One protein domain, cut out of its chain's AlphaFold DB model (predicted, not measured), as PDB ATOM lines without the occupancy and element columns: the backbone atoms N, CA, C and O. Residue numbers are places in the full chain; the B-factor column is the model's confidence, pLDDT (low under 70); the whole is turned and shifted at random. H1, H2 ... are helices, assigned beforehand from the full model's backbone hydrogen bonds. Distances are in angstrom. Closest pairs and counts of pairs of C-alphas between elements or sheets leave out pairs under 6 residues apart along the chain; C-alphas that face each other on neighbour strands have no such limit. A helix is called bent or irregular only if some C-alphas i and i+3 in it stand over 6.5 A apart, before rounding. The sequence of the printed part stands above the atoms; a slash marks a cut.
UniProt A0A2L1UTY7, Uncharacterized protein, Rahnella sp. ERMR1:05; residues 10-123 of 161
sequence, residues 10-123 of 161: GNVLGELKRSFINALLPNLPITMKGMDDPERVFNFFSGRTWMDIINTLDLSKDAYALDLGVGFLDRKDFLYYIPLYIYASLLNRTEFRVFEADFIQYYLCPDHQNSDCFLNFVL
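This is residues 10 to 123 of the 161 residues of an uncharacterized protein of Rahnella sp. ERMR1:05 (UniProt A0A2L1UTY7). A rounded, compact body of helices is built round the long, kinked helix H5, which runs through the middle; H4 and H6 are joined to it in an up-and-down bundle of three, H3 packs on it on the side away from H6, and H2 packs on H4 on the side away from H5. H1 runs beside the second half of H5, H7 is placed across the ends of H5 and H6 near Arg 75 and Tyr 107, and residues 20 to 37 arc along the outside from H1 to H2. The printed part has 114 residues, with seven named helices, H1 to H7 in chain order, and no named strand; its class is all helix. It is compact, with a radius of gyration of the C-alphas of 13.6 A, and spans 34 by 30 by 29 A.

The hub is H5, residues 75 to 92, which touches four other helices. It is irregular, with C-alphas 80 and 83 7.5 A apart, and has a kink of 54 degrees near residue 82. H4, residues 59 to 72, touches H5 as a helical hairpin, at a shallow tilt of 28 degrees, opposite ways; the closest C-alphas, of Leu 59 and Asn 92, are 7.3 A apart. H4 is irregular too, with C-alphas 61 and 64 7.2 A apart. H6, residues 99 to 108, forms a second helical hairpin with H5, opposite ways at a steep tilt of 44 degrees; residues 85 to 92 of H5 alone touch it, closest at the C-alphas of Ser 89 and Glu 100, 5.8 A apart. H6 also touches H4, the same way at a shallow tilt of 31 degrees, with the C-alphas of Asp 67 and Phe 99 closest at 4.1 A. H4, H5 and H6 are a bundle, up and down, each running against the one before it. H3, residues 50 to 56, touches residues 80 to 88 of H5 alone, at a shallow tilt of 32 degrees, the same way; the closest C-alphas, of Trp 50 and Leu 84, are 5.5 A apart. H1, residues 10 to 19, only just touches H5, with 3 pairs of C-alphas within 8 A, the closest those of Leu 16 and Pro 83 at 5.9 A. H2, residues 38 to 45, touches H4 at a steep tilt of 66 degrees, with the C-alphas of Val 41 and Ala 65 closest at 5.5 A; H2 and H5 are apart. H7, residues 115 to 123, is close to H6 but not clearly touching, about perpendicular at 85 degrees, with the C-alphas of Tyr 107 and Phe 118 closest at 7.3 A. In H1, H2, H6 and H7 every O i to N i+4 pair is within hydrogen-bond range; in H3 2 of 3 are, in H4 7 of 10 and in H5 10 of 14.

H5 is 22.6 A long, from C-alpha 75 at (133.783, 240.218, 130.924) to C-alpha 92 at (156.135, 237.817, 132.858). H4 is 18.6 A long, H1 14.5 A, H6 12.8 A and H7 12.2 A; H2 and H3 are shorter. H1 begins at C-alpha 10, (153.938, 225.884, 142.017), and H7 ends at C-alpha 123, (130.178, 240.012, 142.707).

The two C-alphas farthest apart are those of Asn 11 and Met 35, at 37.8 A. The printed part has no cut. The link from H1 to H2, of 18 residues, is long; those from H2 to H3, H3 to H4 and H4 to H5 are tight. The mean pLDDT of the printed part is 87.2; residues 22 to 23, 30 to 31, 33 to 35 and 95 are under 70.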
ATOM      1  N   GLY A  10     154.608 227.156 141.737       89.50
ATOM      2  CA  GLY A  10     153.938 225.884 142.017       89.50
ATOM      3  C   GLY A  10     152.904 225.992 143.138       89.50
ATOM      4  O   GLY A  10     151.828 225.406 143.031       89.50
ATOM      5  N   ASN A  11     153.203 226.775 144.180       91.31
ATOM      6  CA  ASN A  11     152.262 227.067 145.259       91.31
ATOM      7  C   ASN A  11     151.062 227.864 144.727       91.31
ATOM      8  O   ASN A  11     149.925 227.430 144.899       91.31
ATOM      9  N   VAL A  12     151.311 228.951 143.982       93.44
ATOM     10  CA  VAL A  12     150.225 229.749 143.384       93.44
ATOM     11  C   VAL A  12     149.356 228.897 142.463       93.44
ATOM     12  O   VAL A  12     148.139 228.910 142.602       93.44
ATOM     13  N   LEU A  13     149.951 228.093 141.575       93.62
ATOM     14  CA  LEU A  13     149.188 227.207 140.691       93.62
ATOM     15  C   LEU A  13     148.325 226.205 141.474       93.62
ATOM     16  O   LEU A  13     147.204 225.907 141.062       93.62
ATOM     17  N   GLY A  14     148.832 225.685 142.595       92.50
ATOM     18  CA  GLY A  14     148.081 224.804 143.484       92.50
ATOM     19  C   GLY A  14     146.840 225.477 144.072       92.50
ATOM     20  O   GLY A  14     145.768 224.879 144.057       92.50
ATOM     21  N   GLU A  15     146.969 226.717 144.541       93.00
ATOM     22  CA  GLU A  15     145.847 227.485 145.097       93.00
ATOM     23  C   GLU A  15     144.863 227.940 144.006       93.00
ATOM     24  O   GLU A  15     143.654 227.796 144.176       93.00
ATOM     25  N   LEU A  16     145.348 228.358 142.831       94.06
ATOM     26  CA  LEU A  16     144.487 228.679 141.685       94.06
ATOM     27  C   LEU A  16     143.623 227.481 141.277       94.06
ATOM     28  O   LEU A  16     142.419 227.628 141.085       94.06
ATOM     29  N   LYS A  17     144.201 226.274 141.215       92.31
ATOM     30  CA  LYS A  17     143.449 225.041 140.920       92.31
ATOM     31  C   LYS A  17     142.393 224.711 141.974       92.31
ATOM     32  O   LYS A  17     141.389 224.088 141.637       92.31
ATOM     33  N   ARG A  18     142.618 225.086 143.237       91.56
ATOM     34  CA  ARG A  18     141.673 224.832 144.333       91.56
ATOM     35  C   ARG A  18     140.515 225.821 144.356       91.56
ATOM     36  O   ARG A  18     139.401 225.385 144.610       91.56
ATOM     37  N   SER A  19     140.762 227.100 144.080       91.44
ATOM     38  CA  SER A  19     139.741 228.152 144.215       91.44
ATOM     39  C   SER A  19     139.069 228.546 142.893       91.44
ATOM     40  O   SER A  19     137.959 229.070 142.898       91.44
ATOM     41  N   PHE A  20     139.686 228.259 141.742       89.94
ATOM     42  CA  PHE A  20     139.090 228.447 140.411       89.94
ATOM     43  C   PHE A  20     138.711 227.095 139.789       89.94
ATOM     44  O   PHE A  20     139.131 226.746 138.682       89.94
ATOM     45  N   ILE A  21     137.932 226.306 140.537       79.50
ATOM     46  CA  ILE A  21     137.440 224.989 140.105       79.50
ATOM     47  C   ILE A  21     136.597 225.154 138.842       79.50
ATOM     48  O   ILE A  21     135.726 226.015 138.829       79.50
ATOM     49  N   ASN A  22     136.857 224.301 137.841       62.59
ATOM     50  CA  ASN A  22     136.164 224.085 136.559       62.59
ATOM     51  C   ASN A  22     134.779 224.742 136.408       62.59
ATOM     52  O   ASN A  22     133.763 224.056 136.263       62.59
ATOM     53  N   ALA A  23     134.745 226.073 136.370       69.69
ATOM     54  CA  ALA A  23     133.609 226.808 135.863       69.69
ATOM     55  C   ALA A  23     133.374 226.363 134.412       69.69
ATOM     56  O   ALA A  23     134.282 225.853 133.746       69.69
ATOM     57  N   LEU A  24     132.133 226.470 133.941       78.25
ATOM     58  CA  LEU A  24     131.800 226.057 132.581       78.25
ATOM     59  C   LEU A  24     132.712 226.792 131.600       78.25
ATOM     60  O   LEU A  24     132.814 228.017 131.653       78.25
ATOM     61  N   LEU A  25     133.379 226.026 130.733       85.69
ATOM     62  CA  LEU A  25     134.240 226.581 129.699       85.69
ATOM     63  C   LEU A  25     133.425 227.589 128.867       85.69
ATOM     64  O   LEU A  25     132.364 227.209 128.357       85.69
ATOM     65  N   PRO A  26     133.895 228.839 128.717       85.12
ATOM     66  CA  PRO A  26     133.205 229.831 127.911       85.12
ATOM     67  C   PRO A  26     133.000 229.359 126.471       85.12
ATOM     68  O   PRO A  26     133.920 228.854 125.825       85.12
ATOM     69  N   ASN A  27     131.789 229.553 125.949       86.06
ATOM     70  CA  ASN A  27     131.515 229.336 124.533       86.06
ATOM     71  C   ASN A  27     131.827 230.619 123.760       86.06
ATOM     72  O   ASN A  27     130.992 231.522 123.677       86.06
ATOM     73  N   LEU A  28     133.042 230.693 123.226       84.25
ATOM     74  CA  LEU A  28     133.525 231.879 122.537       84.25
ATOM     75  C   LEU A  28     132.914 231.986 121.130       84.25
ATOM     76  O   LEU A  28     132.968 231.022 120.360       84.25
ATOM     77  N   PRO A  29     132.339 233.143 120.757       78.50
ATOM     78  CA  PRO A  29     131.756 233.318 119.437       78.50
ATOM     79  C   PRO A  29     132.843 233.297 118.358       78.50
ATOM     80  O   PRO A  29     133.911 233.878 118.526       78.50
ATOM     81  N   ILE A  30     132.531 232.694 117.206       69.00
ATOM     82  CA  ILE A  30     133.412 232.703 116.022       69.00
ATOM     83  C   ILE A  30     133.651 234.145 115.532       69.00
ATOM     84  O   ILE A  30     134.716 234.470 115.021       69.00
ATOM     85  N   THR A  31     132.670 235.031 115.721       69.69
ATOM     86  CA  THR A  31     132.768 236.462 115.409       69.69
ATOM     87  C   THR A  31     132.998 237.271 116.687       69.69
ATOM     88  O   THR A  31     132.062 237.880 117.215       69.69
ATOM     89  N   MET A  32     134.223 237.258 117.215       71.06
ATOM     90  CA  MET A  32     134.605 238.180 118.292       71.06
ATOM     91  C   MET A  32     134.639 239.620 117.765       71.06
ATOM     92  O   MET A  32     135.066 239.872 116.639       71.06
ATOM     93  N   LYS A  33     134.162 240.573 118.570       61.41
ATOM     94  CA  LYS A  33     134.177 241.998 118.219       61.41
ATOM     95  C   LYS A  33     135.548 242.602 118.533       61.41
ATOM     96  O   LYS A  33     136.040 242.417 119.635       61.41
ATOM     97  N   GLY A  34     136.102 243.377 117.603       58.88
ATOM     98  CA  GLY A  34     137.275 244.238 117.799       58.88
ATOM     99  C   GLY A  34     137.914 244.630 116.462       58.88
ATOM    100  O   GLY A  34     137.527 244.091 115.426       58.88
ATOM    101  N   MET A  35     138.813 245.619 116.470       53.12
ATOM    102  CA  MET A  35     139.437 246.151 115.243       53.12
ATOM    103  C   MET A  35     140.721 245.409 114.824       53.12
ATOM    104  O   MET A  35     141.144 245.577 113.684       53.12
ATOM    105  N   ASP A  36     141.301 244.601 115.719       70.62
ATOM    106  CA  ASP A  36     142.609 243.945 115.544       70.62
ATOM    107  C   ASP A  36     142.494 242.485 115.053       70.62
ATOM    108  O   ASP A  36     141.768 242.227 114.097       70.62
ATOM    109  N   ASP A  37     143.197 241.530 115.688       83.56
ATOM    110  CA  ASP A  37     143.294 240.114 115.294       83.56
ATOM    111  C   ASP A  37     142.365 239.190 116.140       83.56
ATOM    112  O   ASP A  37     142.860 238.363 116.920       83.56
ATOM    113  N   PRO A  38     141.018 239.250 116.017       82.50
ATOM    114  CA  PRO A  38     140.098 238.407 116.795       82.50
ATOM    115  C   PRO A  38     140.329 236.909 116.575       82.50
ATOM    116  O   PRO A  38     140.085 236.104 117.471       82.50
ATOM    117  N   GLU A  39     140.827 236.520 115.397       86.38
ATOM    118  CA  GLU A  39     141.174 235.131 115.089       86.38
ATOM    119  C   GLU A  39     142.266 234.584 116.014       86.38
ATOM    120  O   GLU A  39     142.232 233.408 116.371       86.38
ATOM    121  N   ARG A  40     143.211 235.425 116.455       87.88
ATOM    122  CA  ARG A  40     144.281 235.006 117.367       87.88
ATOM    123  C   ARG A  40     143.727 234.721 118.752       87.88
ATOM    124  O   ARG A  40     144.094 233.711 119.343       87.88
ATOM    125  N   VAL A  41     142.810 235.559 119.231       89.44
ATOM    126  CA  VAL A  41     142.099 235.344 120.500       89.44
ATOM    127  C   VAL A  41     141.260 234.072 120.410       89.44
ATOM    128  O   VAL A  41     141.393 233.185 121.251       89.44
ATOM    129  N   PHE A  42     140.462 233.921 119.351       89.19
ATOM    130  CA  PHE A  42     139.664 232.716 119.146       89.19
ATOM    131  C   PHE A  42     140.540 231.458 119.120       89.19
ATOM    132  O   PHE A  42     140.297 230.538 119.890       89.19
ATOM    133  N   ASN A  43     141.599 231.423 118.311       90.38
ATOM    134  CA  ASN A  43     142.480 230.257 118.213       90.38
ATOM    135  C   ASN A  43     143.218 229.951 119.524       90.38
ATOM    136  O   ASN A  43     143.511 228.791 119.813       90.38
ATOM    137  N   PHE A  44     143.522 230.975 120.322       93.50
ATOM    138  CA  PHE A  44     144.221 230.802 121.587       93.50
ATOM    139  C   PHE A  44     143.315 230.258 122.699       93.50
ATOM    140  O   PHE A  44     143.748 229.370 123.438       93.50
ATOM    141  N   PHE A  45     142.076 230.751 122.810       93.44
ATOM    142  CA  PHE A  45     141.172 230.431 123.922       93.44
ATOM    143  C   PHE A  45     140.092 229.385 123.587       93.44
ATOM    144  O   PHE A  45     139.635 228.666 124.476       93.44
ATOM    145  N   SER A  46     139.666 229.278 122.326       90.88
ATOM    146  CA  SER A  46     138.512 228.458 121.934       90.88
ATOM    147  C   SER A  46     138.732 226.973 122.216       90.88
ATOM    148  O   SER A  46     139.742 226.385 121.831       90.88
ATOM    149  N   GLY A  47     137.770 226.362 122.915       88.94
ATOM    150  CA  GLY A  47     137.808 224.945 123.279       88.94
ATOM    151  C   GLY A  47     138.867 224.577 124.325       88.94
ATOM    152  O   GLY A  47     139.044 223.390 124.592       88.94
ATOM    153  N   ARG A  48     139.569 225.556 124.915       92.12
ATOM    154  CA  ARG A  48     140.686 225.325 125.841       92.12
ATOM    155  C   ARG A  48     140.382 225.867 127.226       92.12
ATOM    156  O   ARG A  48     140.041 227.040 127.395       92.12
ATOM    157  N   THR A  49     140.568 225.021 128.235       93.38
ATOM    158  CA  THR A  49     140.501 225.465 129.627       93.38
ATOM    159  C   THR A  49     141.701 226.343 129.966       93.38
ATOM    160  O   THR A  49     142.763 226.241 129.347       93.38
ATOM    161  N   TRP A  50     141.580 227.178 131.001       94.44
ATOM    162  CA  TRP A  50     142.725 227.953 131.488       94.44
ATOM    163  C   TRP A  50     143.898 227.041 131.908       94.44
ATOM    164  O   TRP A  50     145.059 227.418 131.761       94.44
ATOM    165  N   MET A  51     143.613 225.810 132.356       93.19
ATOM    166  CA  MET A  51     144.631 224.806 132.683       93.19
ATOM    167  C   MET A  51     145.341 224.255 131.444       93.19
ATOM    168  O   MET A  51     146.561 224.092 131.476       93.19
ATOM    169  N   ASP A  52     144.607 223.992 130.358       93.75
ATOM    170  CA  ASP A  52     145.201 223.548 129.089       93.75
ATOM    171  C   ASP A  52     146.161 224.602 128.546       93.75
ATOM    172  O   ASP A  52     147.224 224.269 128.025       93.75
ATOM    173  N   ILE A  53     145.795 225.877 128.698       95.38
ATOM    174  CA  ILE A  53     146.631 227.001 128.286       95.38
ATOM    175  C   ILE A  53     147.885 227.081 129.158       95.38
ATOM    176  O   ILE A  53     148.984 227.101 128.615       95.38
ATOM    177  N   ILE A  54     147.755 227.051 130.491       94.50
ATOM    178  CA  ILE A  54     148.904 227.114 131.413       94.50
ATOM    179  C   ILE A  54     149.941 226.021 131.133       94.50
ATOM    180  O   ILE A  54     151.139 226.293 131.176       94.50
ATOM    181  N   ASN A  55     149.502 224.792 130.850       92.50
ATOM    182  CA  ASN A  55     150.408 223.659 130.650       92.50
ATOM    183  C   ASN A  55     151.298 223.803 129.406       92.50
ATOM    184  O   ASN A  55     152.333 223.144 129.323       92.50
ATOM    185  N   THR A  56     150.903 224.641 128.445       94.56
ATOM    186  CA  THR A  56     151.646 224.868 127.199       94.56
ATOM    187  C   THR A  56     152.078 226.322 127.024       94.56
ATOM    188  O   THR A  56     152.522 226.673 125.936       94.56
ATOM    189  N   LEU A  57     151.892 227.165 128.044       94.25
ATOM    190  CA  LEU A  57     152.061 228.610 127.936       94.25
ATOM    191  C   LEU A  57     153.528 228.975 127.681       94.25
ATOM    192  O   LEU A  57     154.403 228.682 128.497       94.25
ATOM    193  N   ASP A  58     153.770 229.675 126.578       92.62
ATOM    194  CA  ASP A  58     155.063 230.227 126.185       92.62
ATOM    195  C   ASP A  58     154.894 231.725 125.907       92.62
ATOM    196  O   ASP A  58     154.441 232.126 124.835       92.62
ATOM    197  N   LEU A  59     155.270 232.573 126.871       92.56
ATOM    198  CA  LEU A  59     155.076 234.025 126.767       92.56
ATOM    199  C   LEU A  59     155.772 234.653 125.554       92.56
ATOM    200  O   LEU A  59     155.300 235.676 125.054       92.56
ATOM    201  N   SER A  60     156.821 234.025 125.017       89.94
ATOM    202  CA  SER A  60     157.491 234.520 123.814       89.94
ATOM    203  C   SER A  60     156.594 234.484 122.569       89.94
ATOM    204  O   SER A  60     156.813 235.257 121.634       89.94
ATOM    205  N   LYS A  61     155.571 233.619 122.571       90.50
ATOM    206  CA  LYS A  61     154.606 233.420 121.477       90.50
ATOM    207  C   LYS A  61     153.196 233.865 121.855       90.50
ATOM    208  O   LYS A  61     152.483 234.423 121.026       90.50
ATOM    209  N   ASP A  62     152.815 233.638 123.106       93.56
ATOM    210  CA  ASP A  62     151.426 233.692 123.560       93.56
ATOM    211  C   ASP A  62     151.042 235.041 124.176       93.56
ATOM    212  O   ASP A  62     149.857 235.360 124.271       93.56
ATOM    213  N   ALA A  63     152.019 235.868 124.565       93.25
ATOM    214  CA  ALA A  63     151.752 237.126 125.261       93.25
ATOM    215  C   ALA A  63     150.843 238.077 124.474       93.25
ATOM    216  O   ALA A  63     150.025 238.765 125.073       93.25
ATOM    217  N   TYR A  64     150.945 238.090 123.144       92.12
ATOM    218  CA  TYR A  64     150.082 238.925 122.311       92.12
ATOM    219  C   TYR A  64     148.624 238.444 122.309       92.12
ATOM    220  O   TYR A  64     147.705 239.255 122.325       92.12
ATOM    221  N   ALA A  65     148.391 237.129 122.339       93.50
ATOM    222  CA  ALA A  65     147.037 236.592 122.445       93.50
ATOM    223  C   ALA A  65     146.422 236.874 123.826       93.50
ATOM    224  O   ALA A  65     145.229 237.160 123.913       93.50
ATOM    225  N   LEU A  66     147.236 236.845 124.889       95.19
ATOM    226  CA  LEU A  66     146.817 237.269 126.228       95.19
ATOM    227  C   LEU A  66     146.449 238.755 126.262       95.19
ATOM    228  O   LEU A  66     145.426 239.100 126.846       95.19
ATOM    229  N   ASP A  67     147.241 239.606 125.614       92.94
ATOM    230  CA  ASP A  67     147.005 241.051 125.525       92.94
ATOM    231  C   ASP A  67     145.657 241.349 124.857       92.94
ATOM    232  O   ASP A  67     144.753 241.930 125.458       92.94
ATOM    233  N   LEU A  68     145.452 240.796 123.657       91.88
ATOM    234  CA  LEU A  68     144.180 240.902 122.946       91.88
ATOM    235  C   LEU A  68     143.017 240.300 123.754       91.88
ATOM    236  O   LEU A  68     141.915 240.843 123.752       91.88
ATOM    237  N   GLY A  69     143.242 239.212 124.493       92.50
ATOM    238  CA  GLY A  69     142.218 238.592 125.335       92.50
ATOM    239  C   GLY A  69     141.627 239.535 126.391       92.50
ATOM    240  O   GLY A  69     140.438 239.424 126.683       92.50
ATOM    241  N   VAL A  70     142.400 240.506 126.900       91.50
ATOM    242  CA  VAL A  70     141.906 241.519 127.854       91.50
ATOM    243  C   VAL A  70     140.791 242.364 127.232       91.50
ATOM    244  O   VAL A  70     139.789 242.635 127.899       91.50
ATOM    245  N   GLY A  71     140.942 242.747 125.960       87.69
ATOM    246  CA  GLY A  71     140.002 243.616 125.249       87.69
ATOM    247  C   GLY A  71     138.889 242.890 124.483       87.69
ATOM    248  O   GLY A  71     137.812 243.456 124.305       87.69
ATOM    249  N   PHE A  72     139.130 241.659 124.020       88.12
ATOM    250  CA  PHE A  72     138.210 240.932 123.134       88.12
ATOM    251  C   PHE A  72     137.271 239.959 123.852       88.12
ATOM    252  O   PHE A  72     136.193 239.665 123.331       88.12
ATOM    253  N   LEU A  73     137.667 239.416 125.007       89.56
ATOM    254  CA  LEU A  73     136.797 238.514 125.760       89.56
ATOM    255  C   LEU A  73     135.702 239.318 126.459       89.56
ATOM    256  O   LEU A  73     135.971 240.320 127.123       89.56
ATOM    257  N   ASP A  74     134.457 238.850 126.362       87.44
ATOM    258  CA  ASP A  74     133.387 239.407 127.180       87.44
ATOM    259  C   ASP A  74     133.750 239.230 128.659       87.44
ATOM    260  O   ASP A  74     134.258 238.190 129.076       87.44
ATOM    261  N   ARG A  75     133.418 240.216 129.496       85.62
ATOM    262  CA  ARG A  75     133.783 240.218 130.924       85.62
ATOM    263  C   ARG A  75     133.376 238.939 131.666       85.62
ATOM    264  O   ARG A  75     134.141 238.439 132.482       85.62
ATOM    265  N   LYS A  76     132.192 238.396 131.358       85.62
ATOM    266  CA  LYS A  76     131.693 237.126 131.919       85.62
ATOM    267  C   LYS A  76     132.612 235.938 131.594       85.62
ATOM    268  O   LYS A  76     132.780 235.057 132.426       85.62
ATOM    269  N   ASP A  77     133.210 235.942 130.404       89.06
ATOM    270  CA  ASP A  77     134.083 234.884 129.908       89.06
ATOM    271  C   ASP A  77     135.510 235.130 130.409       89.06
ATOM    272  O   ASP A  77     136.216 234.191 130.761       89.06
ATOM    273  N   PHE A  78     135.916 236.395 130.547       91.06
ATOM    274  CA  PHE A  78     137.200 236.764 131.134       91.06
ATOM    275  C   PHE A  78     137.327 236.318 132.599       91.06
ATOM    276  O   PHE A  78     138.397 235.861 132.998       91.06
ATOM    277  N   LEU A  79     136.241 236.366 133.391       90.81
ATOM    278  CA  LEU A  79     136.229 235.856 134.775       90.81
ATOM    279  C   LEU A  79     136.767 234.418 134.870       90.81
ATOM    280  O   LEU A  79     137.512 234.096 135.795       90.81
ATOM    281  N   TYR A  80     136.443 233.573 133.887       92.81
ATOM    282  CA  TYR A  80     136.938 232.198 133.810       92.81
ATOM    283  C   TYR A  80     138.464 232.121 133.633       92.81
ATOM    284  O   TYR A  80     139.104 231.200 134.145       92.81
ATOM    285  N   TYR A  81     139.057 233.083 132.922       94.56
ATOM    286  CA  TYR A  81     140.478 233.101 132.580       94.56
ATOM    287  C   TYR A  81     141.354 233.894 133.561       94.56
ATOM    288  O   TYR A  81     142.572 233.805 133.453       94.56
ATOM    289  N   ILE A  82     140.802 234.579 134.571       95.19
ATOM    290  CA  ILE A  82     141.583 235.222 135.654       95.19
ATOM    291  C   ILE A  82     142.760 234.368 136.172       95.19
ATOM    292  O   ILE A  82     143.873 234.896 136.233       95.19
ATOM    293  N   PRO A  83     142.596 233.072 136.524       95.81
ATOM    294  CA  PRO A  83     143.712 232.263 137.017       95.81
ATOM    295  C   PRO A  83     144.853 232.123 135.999       95.81
ATOM    296  O   PRO A  83     146.019 232.083 136.391       95.81
ATOM    297  N   LEU A  84     144.543 232.091 134.697       96.25
ATOM    298  CA  LEU A  84     145.554 232.103 133.641       96.25
ATOM    299  C   LEU A  84     146.336 233.418 133.647       96.25
ATOM    300  O   LEU A  84     147.560 233.368 133.593       96.25
ATOM    301  N   TYR A  85     145.664 234.566 133.754       96.44
ATOM    302  CA  TYR A  85     146.332 235.870 133.767       96.44
ATOM    303  C   TYR A  85     147.214 236.054 135.004       96.44
ATOM    304  O   TYR A  85     148.372 236.440 134.866       96.44
ATOM    305  N   ILE A  86     146.732 235.664 136.191       95.62
ATOM    306  CA  ILE A  86     147.542 235.667 137.419       95.62
ATOM    307  C   ILE A  86     148.783 234.783 137.249       95.62
ATOM    308  O   ILE A  86     149.893 235.194 137.584       95.62
ATOM    309  N   TYR A  87     148.631 233.565 136.719       95.25
ATOM    310  CA  TYR A  87     149.770 232.668 136.524       95.25
ATOM    311  C   TYR A  87     150.750 233.186 135.460       95.25
ATOM    312  O   TYR A  87     151.965 233.118 135.658       95.25
ATOM    313  N   ALA A  88     150.239 233.725 134.351       94.81
ATOM    314  CA  ALA A  88     151.036 234.312 133.281       94.81
ATOM    315  C   ALA A  88     151.862 235.509 133.782       94.81
ATOM    316  O   ALA A  88     153.044 235.598 133.453       94.81
ATOM    317  N   SER A  89     151.301 236.357 134.648       93.00
ATOM    318  CA  SER A  89     152.017 237.446 135.331       93.00
ATOM    319  C   SER A  89     153.253 236.963 136.101       93.00
ATOM    320  O   SER A  89     154.347 237.519 135.986       93.00
ATOM    321  N   LEU A  90     153.167 235.814 136.782       91.25
ATOM    322  CA  LEU A  90     154.335 235.226 137.457       91.25
ATOM    323  C   LEU A  90     155.447 234.809 136.484       91.25
ATOM    324  O   LEU A  90     156.620 234.722 136.871       91.25
ATOM    325  N   LEU A  91     155.097 234.485 135.236       90.00
ATOM    326  CA  LEU A  91     156.058 234.190 134.173       90.00
ATOM    327  C   LEU A  91     156.605 235.472 133.529       90.00
ATOM    328  O   LEU A  91     157.749 235.473 133.083       90.00
ATOM    329  N   ASN A  92     155.838 236.563 133.550       88.62
ATOM    330  CA  ASN A  92     156.135 237.817 132.858       88.62
ATOM    331  C   ASN A  92     157.276 238.640 133.476       88.62
ATOM    332  O   ASN A  92     157.736 239.614 132.884       88.62
ATOM    333  N   ARG A  93     157.799 238.220 134.633       78.62
ATOM    334  CA  ARG A  93     158.831 238.940 135.404       78.62
ATOM    335  C   ARG A  93     160.121 239.250 134.640       78.62
ATOM    336  O   ARG A  93     160.885 240.108 135.071       78.62
ATOM    337  N   THR A  94     160.404 238.512 133.570       70.00
ATOM    338  CA  THR A  94     161.598 238.702 132.734       70.00
ATOM    339  C   THR A  94     161.284 239.256 131.351       70.00
ATOM    340  O   THR A  94     162.186 239.766 130.696       70.00
ATOM    341  N   GLU A  95     160.036 239.137 130.895       67.69
ATOM    342  CA  GLU A  95     159.637 239.498 129.531       67.69
ATOM    343  C   GLU A  95     158.875 240.825 129.445       67.69
ATOM    344  O   GLU A  95     158.793 241.382 128.351       67.69
ATOM    345  N   PHE A  96     158.367 241.344 130.572       73.56
ATOM    346  CA  PHE A  96     157.715 242.657 130.697       73.56
ATOM    347  C   PHE A  96     156.676 242.934 129.599       73.56
ATOM    348  O   PHE A  96     156.611 244.020 129.021       73.56
ATOM    349  N   ARG A  97     155.874 241.919 129.277       85.12
ATOM    350  CA  ARG A  97     154.787 241.998 128.299       85.12
ATOM    351  C   ARG A  97     153.635 242.835 128.853       85.12
ATOM    352  O   ARG A  97     153.404 242.844 130.060       85.12
ATOM    353  N   VAL A  98     152.902 243.495 127.959       86.31
ATOM    354  CA  VAL A  98     151.891 244.509 128.308       86.31
ATOM    355  C   VAL A  98     150.610 243.911 128.903       86.31
ATOM    356  O   VAL A  98     150.016 244.546 129.771       86.31
ATOM    357  N   PHE A  99     150.262 242.664 128.550       91.38
ATOM    358  CA  PHE A  99     149.013 242.012 128.975       91.38
ATOM    359  C   PHE A  99     148.750 242.075 130.488       91.38
ATOM    360  O   PHE A  99     147.601 242.090 130.915       91.38
ATOM    361  N   GLU A 100     149.802 242.071 131.311       90.25
ATOM    362  CA  GLU A 100     149.715 242.147 132.772       90.25
ATOM    363  C   GLU A 100     149.211 243.513 133.238       90.25
ATOM    364  O   GLU A 100     148.305 243.595 134.068       90.25
ATOM    365  N   ALA A 101     149.767 244.590 132.678       89.12
ATOM    366  CA  ALA A 101     149.335 245.945 132.983       89.12
ATOM    367  C   ALA A 101     147.883 246.156 132.544       89.12
ATOM    368  O   ALA A 101     147.085 246.690 133.315       89.12
ATOM    369  N   ASP A 102     147.539 245.667 131.353       90.88
ATOM    370  CA  ASP A 102     146.195 245.762 130.798       90.88
ATOM    371  C   ASP A 102     145.199 244.948 131.633       90.88
ATOM    372  O   ASP A 102     144.178 245.476 132.070       90.88
ATOM    373  N   PHE A 103     145.520 243.701 131.983       93.25
ATOM    374  CA  PHE A 103     144.707 242.892 132.892       93.25
ATOM    375  C   PHE A 103     144.421 243.617 134.214       93.25
ATOM    376  O   PHE A 103     143.261 243.728 134.628       93.25
ATOM    377  N   ILE A 104     145.459 244.148 134.867       91.12
ATOM    378  CA  ILE A 104     145.310 244.845 136.146       91.12
ATOM    379  C   ILE A 104     144.435 246.092 135.976       91.12
ATOM    380  O   ILE A 104     143.496 246.286 136.744       91.12
ATOM    381  N   GLN A 105     144.699 246.928 134.973       89.94
ATOM    382  CA  GLN A 105     143.948 248.166 134.769       89.94
ATOM    383  C   GLN A 105     142.481 247.896 134.412       89.94
ATOM    384  O   GLN A 105     141.586 248.434 135.064       89.94
ATOM    385  N   TYR A 106     142.218 247.029 133.435       88.69
ATOM    386  CA  TYR A 106     140.866 246.800 132.915       88.69
ATOM    387  C   TYR A 106     139.962 245.980 133.839       88.69
ATOM    388  O   TYR A 106     138.734 246.106 133.740       88.69
ATOM    389  N   TYR A 107     140.534 245.145 134.714       90.38
ATOM    390  CA  TYR A 107     139.753 244.236 135.559       90.38
ATOM    391  C   TYR A 107     139.959 244.445 137.059       90.38
ATOM    392  O   TYR A 107     138.982 244.381 137.801       90.38
ATOM    393  N   LEU A 108     141.167 244.770 137.522       90.94
ATOM    394  CA  LEU A 108     141.479 244.806 138.958       90.94
ATOM    395  C   LEU A 108     141.562 246.218 139.557       90.94
ATOM    396  O   LEU A 108     141.529 246.359 140.780       90.94
ATOM    397  N   CYS A 109     141.642 247.260 138.729       88.75
ATOM    398  CA  CYS A 109     141.657 248.654 139.167       88.75
ATOM    399  C   CYS A 109     140.258 249.289 139.063       88.75
ATOM    400  O   CYS A 109     139.777 249.478 137.942       88.75
ATOM    401  N   PRO A 110     139.638 249.711 140.184       83.88
ATOM    402  CA  PRO A 110     138.339 250.388 140.159       83.88
ATOM    403  C   PRO A 110     138.354 251.678 139.322       83.88
ATOM    404  O   PRO A 110     137.432 251.934 138.556       83.88
ATOM    405  N   ASP A 111     139.431 252.463 139.422       83.44
ATOM    406  CA  ASP A 111     139.553 253.794 138.802       83.44
ATOM    407  C   ASP A 111     139.497 253.802 137.271       83.44
ATOM    408  O   ASP A 111     139.209 254.831 136.664       83.44
ATOM    409  N   HIS A 112     139.818 252.675 136.642       80.56
ATOM    410  CA  HIS A 112     139.880 252.553 135.184       80.56
ATOM    411  C   HIS A 112     138.599 251.924 134.623       80.56
ATOM    412  O   HIS A 112     138.542 251.541 133.456       80.56
ATOM    413  N   GLN A 113     137.566 251.793 135.459       79.00
ATOM    414  CA  GLN A 113     136.335 251.094 135.134       79.00
ATOM    415  C   GLN A 113     135.111 251.907 135.548       79.00
ATOM    416  O   GLN A 113     135.135 252.716 136.474       79.00
ATOM    417  N   ASN A 114     133.993 251.659 134.868       85.38
ATOM    418  CA  ASN A 114     132.698 252.087 135.378       85.38
ATOM    419  C   ASN A 114     132.405 251.343 136.697       85.38
ATOM    420  O   ASN A 114     132.598 250.127 136.773       85.38
ATOM    421  N   SER A 115     131.925 252.061 137.716       82.62
ATOM    422  CA  SER A 115     131.701 251.513 139.059       82.62
ATOM    423  C   SER A 115     130.763 250.301 139.078       82.62
ATOM    424  O   SER A 115     131.052 249.332 139.777       82.62
ATOM    425  N   ASP A 116     129.701 250.298 138.267       84.94
ATOM    426  CA  ASP A 116     128.772 249.163 138.173       84.94
ATOM    427  C   ASP A 116     129.445 247.956 137.508       84.94
ATOM    428  O   ASP A 116     129.265 246.813 137.929       84.94
ATOM    429  N   CYS A 117     130.269 248.192 136.483       82.81
ATOM    430  CA  CYS A 117     131.037 247.137 135.817       82.81
ATOM    431  C   CYS A 117     132.070 246.491 136.749       82.81
ATOM    432  O   CYS A 117     132.276 245.275 136.685       82.81
ATOM    433  N   PHE A 118     132.716 247.292 137.598       87.19
ATOM    434  CA  PHE A 118     133.668 246.801 138.587       87.19
ATOM    435  C   PHE A 118     132.960 246.034 139.712       87.19
ATOM    436  O   PHE A 118     133.369 244.926 140.048       87.19
ATOM    437  N   LEU A 119     131.842 246.551 140.228       84.88
ATOM    438  CA  LEU A 119     131.061 245.853 141.248       84.88
ATOM    439  C   LEU A 119     130.521 244.513 140.730       84.88
ATOM    440  O   LEU A 119     130.658 243.501 141.408       84.88
ATOM    441  N   ASN A 120     129.979 244.472 139.511       85.44
ATOM    442  CA  ASN A 120     129.512 243.226 138.893       85.44
ATOM    443  C   ASN A 120     130.642 242.207 138.687       85.44
ATOM    444  O   ASN A 120     130.407 241.006 138.788       85.44
ATOM    445  N   PHE A 121     131.863 242.672 138.410       85.38
ATOM    446  CA  PHE A 121     133.042 241.808 138.348       85.38
ATOM    447  C   PHE A 121     133.356 241.199 139.718       85.38
ATOM    448  O   PHE A 121     133.494 239.983 139.821       85.38
ATOM    449  N   VAL A 122     133.399 242.023 140.769       87.00
ATOM    450  CA  VAL A 122     133.663 241.576 142.146       87.00
ATOM    451  C   VAL A 122     132.587 240.599 142.628       87.00
ATOM    452  O   VAL A 122     132.916 239.556 143.182       87.00
ATOM    453  N   LEU A 123     131.309 240.883 142.356       87.44
ATOM    454  CA  LEU A 123     130.178 240.012 142.707       87.44
ATOM    455  C   LEU A 123     130.173 238.674 141.952       87.44
ATOM    456  O   LEU A 123     129.504 237.734 142.375       87.44
TER     457      LEU A 123